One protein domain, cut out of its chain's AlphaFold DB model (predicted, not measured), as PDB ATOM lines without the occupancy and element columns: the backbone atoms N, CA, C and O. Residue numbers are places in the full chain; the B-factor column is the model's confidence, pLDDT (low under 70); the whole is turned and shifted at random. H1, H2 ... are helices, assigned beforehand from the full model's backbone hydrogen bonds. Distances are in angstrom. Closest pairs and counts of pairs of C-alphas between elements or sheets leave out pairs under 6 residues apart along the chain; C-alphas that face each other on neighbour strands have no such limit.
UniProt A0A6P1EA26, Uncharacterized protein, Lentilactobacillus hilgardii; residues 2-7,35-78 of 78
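Overview. This is residues 2 to 7 and 35 to 78 of the 78 residues of an uncharacterized protein of Lentilactobacillus hilgardii (UniProt A0A6P1EA26). Picture a loose, elongated set of helices in which the long helix H4 runs off toward one end, while H2 and the loop of residues 45 to 51 make the other end, with the short helix H3 packed crosswise on H2 and joined to the start of H4 by a tight link. H2 and H4 start near each other and run away in opposite ways, residues 72 to 78 stick out free, and H1, a small piece cut off from the rest, sits beside H3 and near H4. The printed part has 50 residues with four named helices, H1, H2, H3 and H4 in that order, and no named strand; its class is all helix. It is loose, with a radius of gyration of the C-alphas of 12.5 A, and only just elongated, spanning 41 by 20 by 14 A.

Along the chain. Begin at Leu 2 and find C-alpha 4 at (19.174, 2.686, -18.969), where H1, residues 4 to 7, starts; it is 5.1 A from first to last C-alpha. Past the cut, H2 covers residues 35 to 44 and runs 14.3 A from C-alpha 35 at (29.548, 12.554, -30.014). Next comes H3, residues 52 to 59, 10.4 A long. H4, the longest helix, covers residues 61 to 76 and runs 22.6 A to C-alpha 76 at (8.538, 17.772, -32.331).

Arrangement. Look first at H3. H1 and H3 only just touch, with 3 pairs of C-alphas within 8 A; their closest C-alphas are those of Thr 6 and Met 53, 6.0 A apart. H2 touches H3, the closest C-alphas being those of Leu 38 and Ala 54 at 7.4 A, and their lines are only just about perpendicular at 73 degrees. H3 and H4 are close but not clearly touching, about perpendicular at 77 degrees; their closest C-alphas are those of Ile 57 and Phe 64, 6.3 A apart. H2 and H4 are also close but not clearly touching, with the C-alphas of Leu 35 and Arg 61 closest at 7.8 A; they run opposite ways at a tilt of 37 degrees, only just steep. H1 and H4 are near each other, with 5 pairs of C-alphas within 10 A, while H1 and H2 are apart. In H2, H3 and H4 every backbone O i to N i+4 pair is within hydrogen-bond range; H1 is too short for such a pair, and its one O i to N i+3 pair is within range.

Size, cuts and confidence. The two C-alphas farthest apart are those of Asp 46 and Lys 78, 41.1 A; Lys 78 is the chain's last residue. Residues 8 to 34 are not printed, and C-alphas 7 and 35 are 15.0 A apart across this cut, which the link from H1 to H2 spans. Of the links printed whole, H2 to H3 is short, with 7 residues, and H3 to H4 is tight, with 1 residue. The mean pLDDT of the printed part is 79.6; look for values under 70 at residues 44 to 49 and 76 to 78.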
ATOM      1  N   LEU A   2      22.268   0.285 -25.415       88.69
ATOM      2  CA  LEU A   2      22.390   1.436 -24.521       88.69
ATOM      3  C   LEU A   2      22.014   1.072 -23.083       88.69
ATOM      4  O   LEU A   2      21.051   0.336 -22.853       88.69
ATOM      5  N   LEU A   3      22.755   1.618 -22.117       91.25
ATOM      6  CA  LEU A   3      22.388   1.537 -20.702       91.25
ATOM      7  C   LEU A   3      21.115   2.344 -20.426       91.25
ATOM      8  O   LEU A   3      20.845   3.350 -21.083       91.25
ATOM      9  N   GLN A   4      20.352   1.933 -19.408       88.75
ATOM     10  CA  GLN A   4      19.174   2.686 -18.969       88.75
ATOM     11  C   GLN A   4      19.548   4.098 -18.502       88.75
ATOM     12  O   GLN A   4      18.826   5.045 -18.782       88.75
ATOM     13  N   GLU A   5      20.707   4.252 -17.859       87.19
ATOM     14  CA  GLU A   5      21.265   5.556 -17.487       87.19
ATOM     15  C   GLU A   5      21.437   6.475 -18.705       87.19
ATOM     16  O   GLU A   5      21.021   7.629 -18.662       87.19
ATOM     17  N   THR A   6      21.954   5.945 -19.819       86.88
ATOM     18  CA  THR A   6      22.098   6.695 -21.073       86.88
ATOM     19  C   THR A   6      20.749   7.172 -21.601       86.88
ATOM     20  O   THR A   6      20.629   8.311 -22.043       86.88
ATOM     21  N   LYS A   7      19.723   6.314 -21.546       87.50
ATOM     22  CA  LYS A   7      18.368   6.667 -21.988       87.50
ATOM     23  C   LYS A   7      17.764   7.765 -21.113       87.50
ATOM     24  O   LYS A   7      17.318   8.782 -21.631       87.50
ATOM     25  N   LEU A  35      28.616  13.638 -29.706       83.06
ATOM     26  CA  LEU A  35      29.548  12.554 -30.014       83.06
ATOM     27  C   LEU A  35      30.946  13.087 -30.349       83.06
ATOM     28  O   LEU A  35      31.919  12.530 -29.859       83.06
ATOM     29  N   ALA A  36      31.051  14.187 -31.099       83.19
ATOM     30  CA  ALA A  36      32.334  14.820 -31.406       83.19
ATOM     31  C   ALA A  36      33.062  15.326 -30.147       83.19
ATOM     32  O   ALA A  36      34.261  15.108 -30.002       83.19
ATOM     33  N   LYS A  37      32.339  15.935 -29.196       80.12
ATOM     34  CA  LYS A  37      32.908  16.309 -27.888       80.12
ATOM     35  C   LYS A  37      33.349  15.087 -27.088       80.12
ATOM     36  O   LYS A  37      34.396  15.102 -26.453       80.12
ATOM     37  N   LEU A  38      32.544  14.026 -27.099       80.88
ATOM     38  CA  LEU A  38      32.875  12.796 -26.387       80.88
ATOM     39  C   LEU A  38      34.109  12.106 -26.987       80.88
ATOM     40  O   LEU A  38      34.903  11.528 -26.247       80.88
ATOM     41  N   ASP A  39      34.290  12.212 -28.304       81.00
ATOM     42  CA  ASP A  39      35.487  11.759 -29.011       81.00
ATOM     43  C   ASP A  39      36.717  12.539 -28.584       81.00
ATOM     44  O   ASP A  39      37.703  11.928 -28.183       81.00
ATOM     45  N   GLU A  40      36.634  13.868 -28.595       80.06
ATOM     46  CA  GLU A  40      37.698  14.753 -28.124       80.06
ATOM     47  C   GLU A  40      38.109  14.402 -26.683       80.06
ATOM     48  O   GLU A  40      39.286  14.155 -26.418       80.06
ATOM     49  N   PHE A  41      37.145  14.246 -25.767       74.94
ATOM     50  CA  PHE A  41      37.436  13.821 -24.394       74.94
ATOM     51  C   PHE A  41      38.075  12.430 -24.322       74.94
ATOM     52  O   PHE A  41      39.012  12.232 -23.552       74.94
ATOM     53  N   SER A  42      37.631  11.481 -25.152       73.12
ATOM     54  CA  SER A  42      38.219  10.136 -25.208       73.12
ATOM     55  C   SER A  42      39.636  10.087 -25.790       73.12
ATOM     56  O   SER A  42      40.336   9.094 -25.602       73.12
ATOM     57  N   MET A  43      40.046  11.126 -26.524       75.38
ATOM     58  CA  MET A  43      41.393  11.258 -27.082       75.38
ATOM     59  C   MET A  43      42.353  11.963 -26.118       75.38
ATOM     60  O   MET A  43      43.556  11.711 -26.171       75.38
ATOM     61  N   HIS A  44      41.837  12.860 -25.270       69.06
ATOM     62  CA  HIS A  44      42.637  13.657 -24.337       69.06
ATOM     63  C   HIS A  44      42.797  13.032 -22.951       69.06
ATOM     64  O   HIS A  44      43.785  13.318 -22.275       69.06
ATOM     65  N   GLU A  45      41.885  12.153 -22.547       57.78
ATOM     66  CA  GLU A  45      42.049  11.324 -21.362       57.78
ATOM     67  C   GLU A  45      41.950   9.848 -21.735       57.78
ATOM     68  O   GLU A  45      41.110   9.448 -22.542       57.78
ATOM     69  N   ASP A  46      42.805   9.022 -21.119       57.69
ATOM     70  CA  ASP A  46      42.646   7.573 -21.159       57.69
ATOM     71  C   ASP A  46      41.192   7.250 -20.823       57.69
ATOM     72  O   ASP A  46      40.703   7.661 -19.771       57.69
ATOM     73  N   LEU A  47      40.522   6.468 -21.675       57.38
ATOM     74  CA  LEU A  47      39.153   5.968 -21.474       57.38
ATOM     75  C   LEU A  47      38.864   5.548 -20.020       57.38
ATOM     76  O   LEU A  47      37.713   5.568 -19.609       57.38
ATOM     77  N   CYS A  48      39.875   5.170 -19.236       53.88
ATOM     78  CA  CYS A  48      39.828   4.992 -17.788       53.88
ATOM     79  C   CYS A  48      39.099   6.103 -17.003       53.88
ATOM     80  O   CYS A  48      38.367   5.744 -16.080       53.88
ATOM     81  N   SER A  49      39.232   7.389 -17.353       64.44
ATOM     82  CA  SER A  49      38.550   8.505 -16.664       64.44
ATOM     83  C   SER A  49      37.089   8.686 -17.086       64.44
ATOM     84  O   SER A  49      36.290   9.247 -16.335       64.44
ATOM     85  N   LEU A  50      36.711   8.178 -18.265       70.94
ATOM     86  CA  LEU A  50      35.348   8.285 -18.769       70.94
ATOM     87  C   LEU A  50      34.388   7.436 -17.932       70.94
ATOM     88  O   LEU A  50      34.665   6.279 -17.591       70.94
ATOM     89  N   THR A  51      33.215   8.000 -17.653       81.75
ATOM     90  CA  THR A  51      32.133   7.286 -16.968       81.75
ATOM     91  C   THR A  51      31.694   6.062 -17.774       81.75
ATOM     92  O   THR A  51      31.856   5.997 -18.998       81.75
ATOM     93  N   ASP A  52      31.106   5.072 -17.103       83.94
ATOM     94  CA  ASP A  52      30.603   3.870 -17.779       83.94
ATOM     95  C   ASP A  52      29.515   4.197 -18.811       83.94
ATOM     96  O   ASP A  52      29.461   3.569 -19.872       83.94
ATOM     97  N   MET A  53      28.725   5.248 -18.565       84.81
ATOM     98  CA  MET A  53      27.788   5.814 -19.536       84.81
ATOM     99  C   MET A  53      28.508   6.313 -20.797       84.81
ATOM    100  O   MET A  53      28.147   5.914 -21.905       84.81
ATOM    101  N   ALA A  54      29.558   7.128 -20.653       83.31
ATOM    102  CA  ALA A  54      30.330   7.648 -21.783       83.31
ATOM    103  C   ALA A  54      30.985   6.515 -22.593       83.31
ATOM    104  O   ALA A  54      30.869   6.464 -23.819       83.31
ATOM    105  N   LYS A  55      31.579   5.529 -21.911       84.44
ATOM    106  CA  LYS A  55      32.121   4.317 -22.547       84.44
ATOM    107  C   LYS A  55      31.044   3.531 -23.295       84.44
ATOM    108  O   LYS A  55      31.297   3.026 -24.390       84.44
ATOM    109  N   ASN A  56      29.850   3.398 -22.719       89.06
ATOM    110  CA  ASN A  56      28.734   2.709 -23.358       89.06
ATOM    111  C   ASN A  56      28.249   3.453 -24.611       89.06
ATOM    112  O   ASN A  56      28.039   2.804 -25.635       89.06
ATOM    113  N   ILE A  57      28.147   4.784 -24.563       88.12
ATOM    114  CA  ILE A  57      27.789   5.618 -25.719       88.12
ATOM    115  C   ILE A  57      28.816   5.438 -26.845       88.12
ATOM    116  O   ILE A  57      28.436   5.130 -27.974       88.12
ATOM    117  N   LEU A  58      30.117   5.518 -26.541       86.12
ATOM    118  CA  LEU A  58      31.185   5.337 -27.536       86.12
ATOM    119  C   LEU A  58      31.181   3.948 -28.180       86.12
ATOM    120  O   LEU A  58      31.491   3.824 -29.363       86.12
ATOM    121  N   LYS A  59      30.822   2.902 -27.427       89.31
ATOM    122  CA  LYS A  59      30.692   1.534 -27.957       89.31
ATOM    123  C   LYS A  59      29.427   1.330 -28.793       89.31
ATOM    124  O   LYS A  59      29.411   0.450 -29.646       89.31
ATOM    125  N   ASN A  60      28.378   2.120 -28.562       90.44
ATOM    126  CA  ASN A  60      27.058   1.949 -29.177       90.44
ATOM    127  C   ASN A  60      26.611   3.195 -29.957       90.44
ATOM    128  O   ASN A  60      25.424   3.505 -29.995       90.44
ATOM    129  N   ARG A  61      27.541   3.912 -30.605       88.81
ATOM    130  CA  ARG A  61      27.277   5.225 -31.230       88.81
ATOM    131  C   ARG A  61      26.084   5.252 -32.168       88.81
ATOM    132  O   ARG A  61      25.288   6.178 -32.098       88.81
ATOM    133  N   LYS A  62      25.966   4.252 -33.046       89.69
ATOM    134  CA  LYS A  62      24.853   4.179 -33.998       89.69
ATOM    135  C   LYS A  62      23.518   4.055 -33.264       89.69
ATOM    136  O   LYS A  62      22.593   4.791 -33.561       89.69
ATOM    137  N   GLU A  63      23.446   3.160 -32.281       90.88
ATOM    138  CA  GLU A  63      22.247   2.964 -31.460       90.88
ATOM    139  C   GLU A  63      21.910   4.226 -30.656       90.88
ATOM    140  O   GLU A  63      20.748   4.607 -30.582       90.88
ATOM    141  N   PHE A  64      22.922   4.907 -30.106       89.31
ATOM    142  CA  PHE A  64      22.755   6.187 -29.416       89.31
ATOM    143  C   PHE A  64      22.205   7.269 -30.346       89.31
ATOM    144  O   PHE A  64      21.242   7.939 -29.992       89.31
ATOM    145  N   ASN A  65      22.777   7.413 -31.543       87.62
ATOM    146  CA  ASN A  65      22.316   8.381 -32.531       87.62
ATOM    147  C   ASN A  65      20.875   8.114 -32.969       87.62
ATOM    148  O   ASN A  65      20.058   9.026 -32.950       87.62
ATOM    149  N   ASP A  66      20.555   6.866 -33.308       89.69
ATOM    150  CA  ASP A  66      19.205   6.481 -33.727       89.69
ATOM    151  C   ASP A  66      18.186   6.729 -32.595       89.69
ATOM    152  O   ASP A  66      17.082   7.205 -32.850       89.69
ATOM    153  N   TYR A  67      18.571   6.463 -31.340       89.56
ATOM    154  CA  TYR A  67      17.733   6.727 -30.169       89.56
ATOM    155  C   TYR A  67      17.493   8.226 -29.955       89.56
ATOM    156  O   TYR A  67      16.345   8.641 -29.861       89.56
ATOM    157  N   VAL A  68      18.546   9.049 -29.936       84.88
ATOM    158  CA  VAL A  68      18.404  10.500 -29.737       84.88
ATOM    159  C   VAL A  68      17.592  11.133 -30.868       84.88
ATOM    160  O   VAL A  68      16.702  11.927 -30.594       84.88
ATOM    161  N   VAL A  69      17.837  10.758 -32.129       84.06
ATOM    162  CA  VAL A  69      17.047  11.268 -33.261       84.06
ATOM    163  C   VAL A  69      15.564  10.961 -33.080       84.06
ATOM    164  O   VAL A  69      14.741  11.856 -33.252       84.06
ATOM    165  N   LYS A  70      15.231   9.731 -32.679       86.06
ATOM    166  CA  LYS A  70      13.845   9.335 -32.434       86.06
ATOM    167  C   LYS A  70      13.207  10.124 -31.285       86.06
ATOM    168  O   LYS A  70      12.123  10.659 -31.464       86.06
ATOM    169  N   GLU A  71      13.863  10.217 -30.130       84.31
ATOM    170  CA  GLU A  71      13.296  10.897 -28.953       84.31
ATOM    171  C   GLU A  71      13.029  12.389 -29.209       84.31
ATOM    172  O   GLU A  71      12.060  12.950 -28.705       84.31
ATOM    173  N   PHE A  72      13.861  13.038 -30.027       78.06
ATOM    174  CA  PHE A  72      13.639  14.422 -30.449       78.06
ATOM    175  C   PHE A  72      12.503  14.548 -31.482       78.06
ATOM    176  O   PHE A  72      11.720  15.489 -31.396       78.06
ATOM    177  N   GLN A  73      12.368  13.605 -32.425       75.81
ATOM    178  CA  GLN A  73      11.229  13.574 -33.359       75.81
ATOM    179  C   GLN A  73       9.896  13.363 -32.627       75.81
ATOM    180  O   GLN A  73       8.943  14.099 -32.863       75.81
ATOM    181  N   ASP A  74       9.855  12.427 -31.673       75.75
ATOM    182  CA  ASP A  74       8.675  12.141 -30.841       75.75
ATOM    183  C   ASP A  74       8.247  13.353 -29.981       75.75
ATOM    184  O   ASP A  74       7.134  13.392 -29.450       75.75
ATOM    185  N   VAL A  75       9.141  14.329 -29.807       71.81
ATOM    186  CA  VAL A  75       8.894  15.610 -29.144       71.81
ATOM    187  C   VAL A  75       8.376  16.675 -30.116       71.81
ATOM    188  O   VAL A  75       7.456  17.402 -29.755       71.81
ATOM    189  N   GLU A  76       8.954  16.790 -31.315       64.75
ATOM    190  CA  GLU A  76       8.538  17.772 -32.331       64.75
ATOM    191  C   GLU A  76       7.158  17.457 -32.935       64.75
ATOM    192  O   GLU A  76       6.448  18.369 -33.355       64.75
ATOM    193  N   GLU A  77       6.768  16.179 -32.974       60.12
ATOM    194  CA  GLU A  77       5.475  15.720 -33.504       60.12
ATOM    195  C   GLU A  77       4.321  15.736 -32.473       60.12
ATOM    196  O   GLU A  77       3.208  15.308 -32.797       60.12
ATOM    197  N   LYS A  78       4.552  16.217 -31.242       55.91
ATOM    198  CA  LYS A  78       3.533  16.340 -30.177       55.91
ATOM    199  C   LYS A  78       2.918  17.733 -30.092       55.91
ATOM    200  O   LYS A  78       1.685  17.786 -29.870       55.91
TER     201      LYS A  78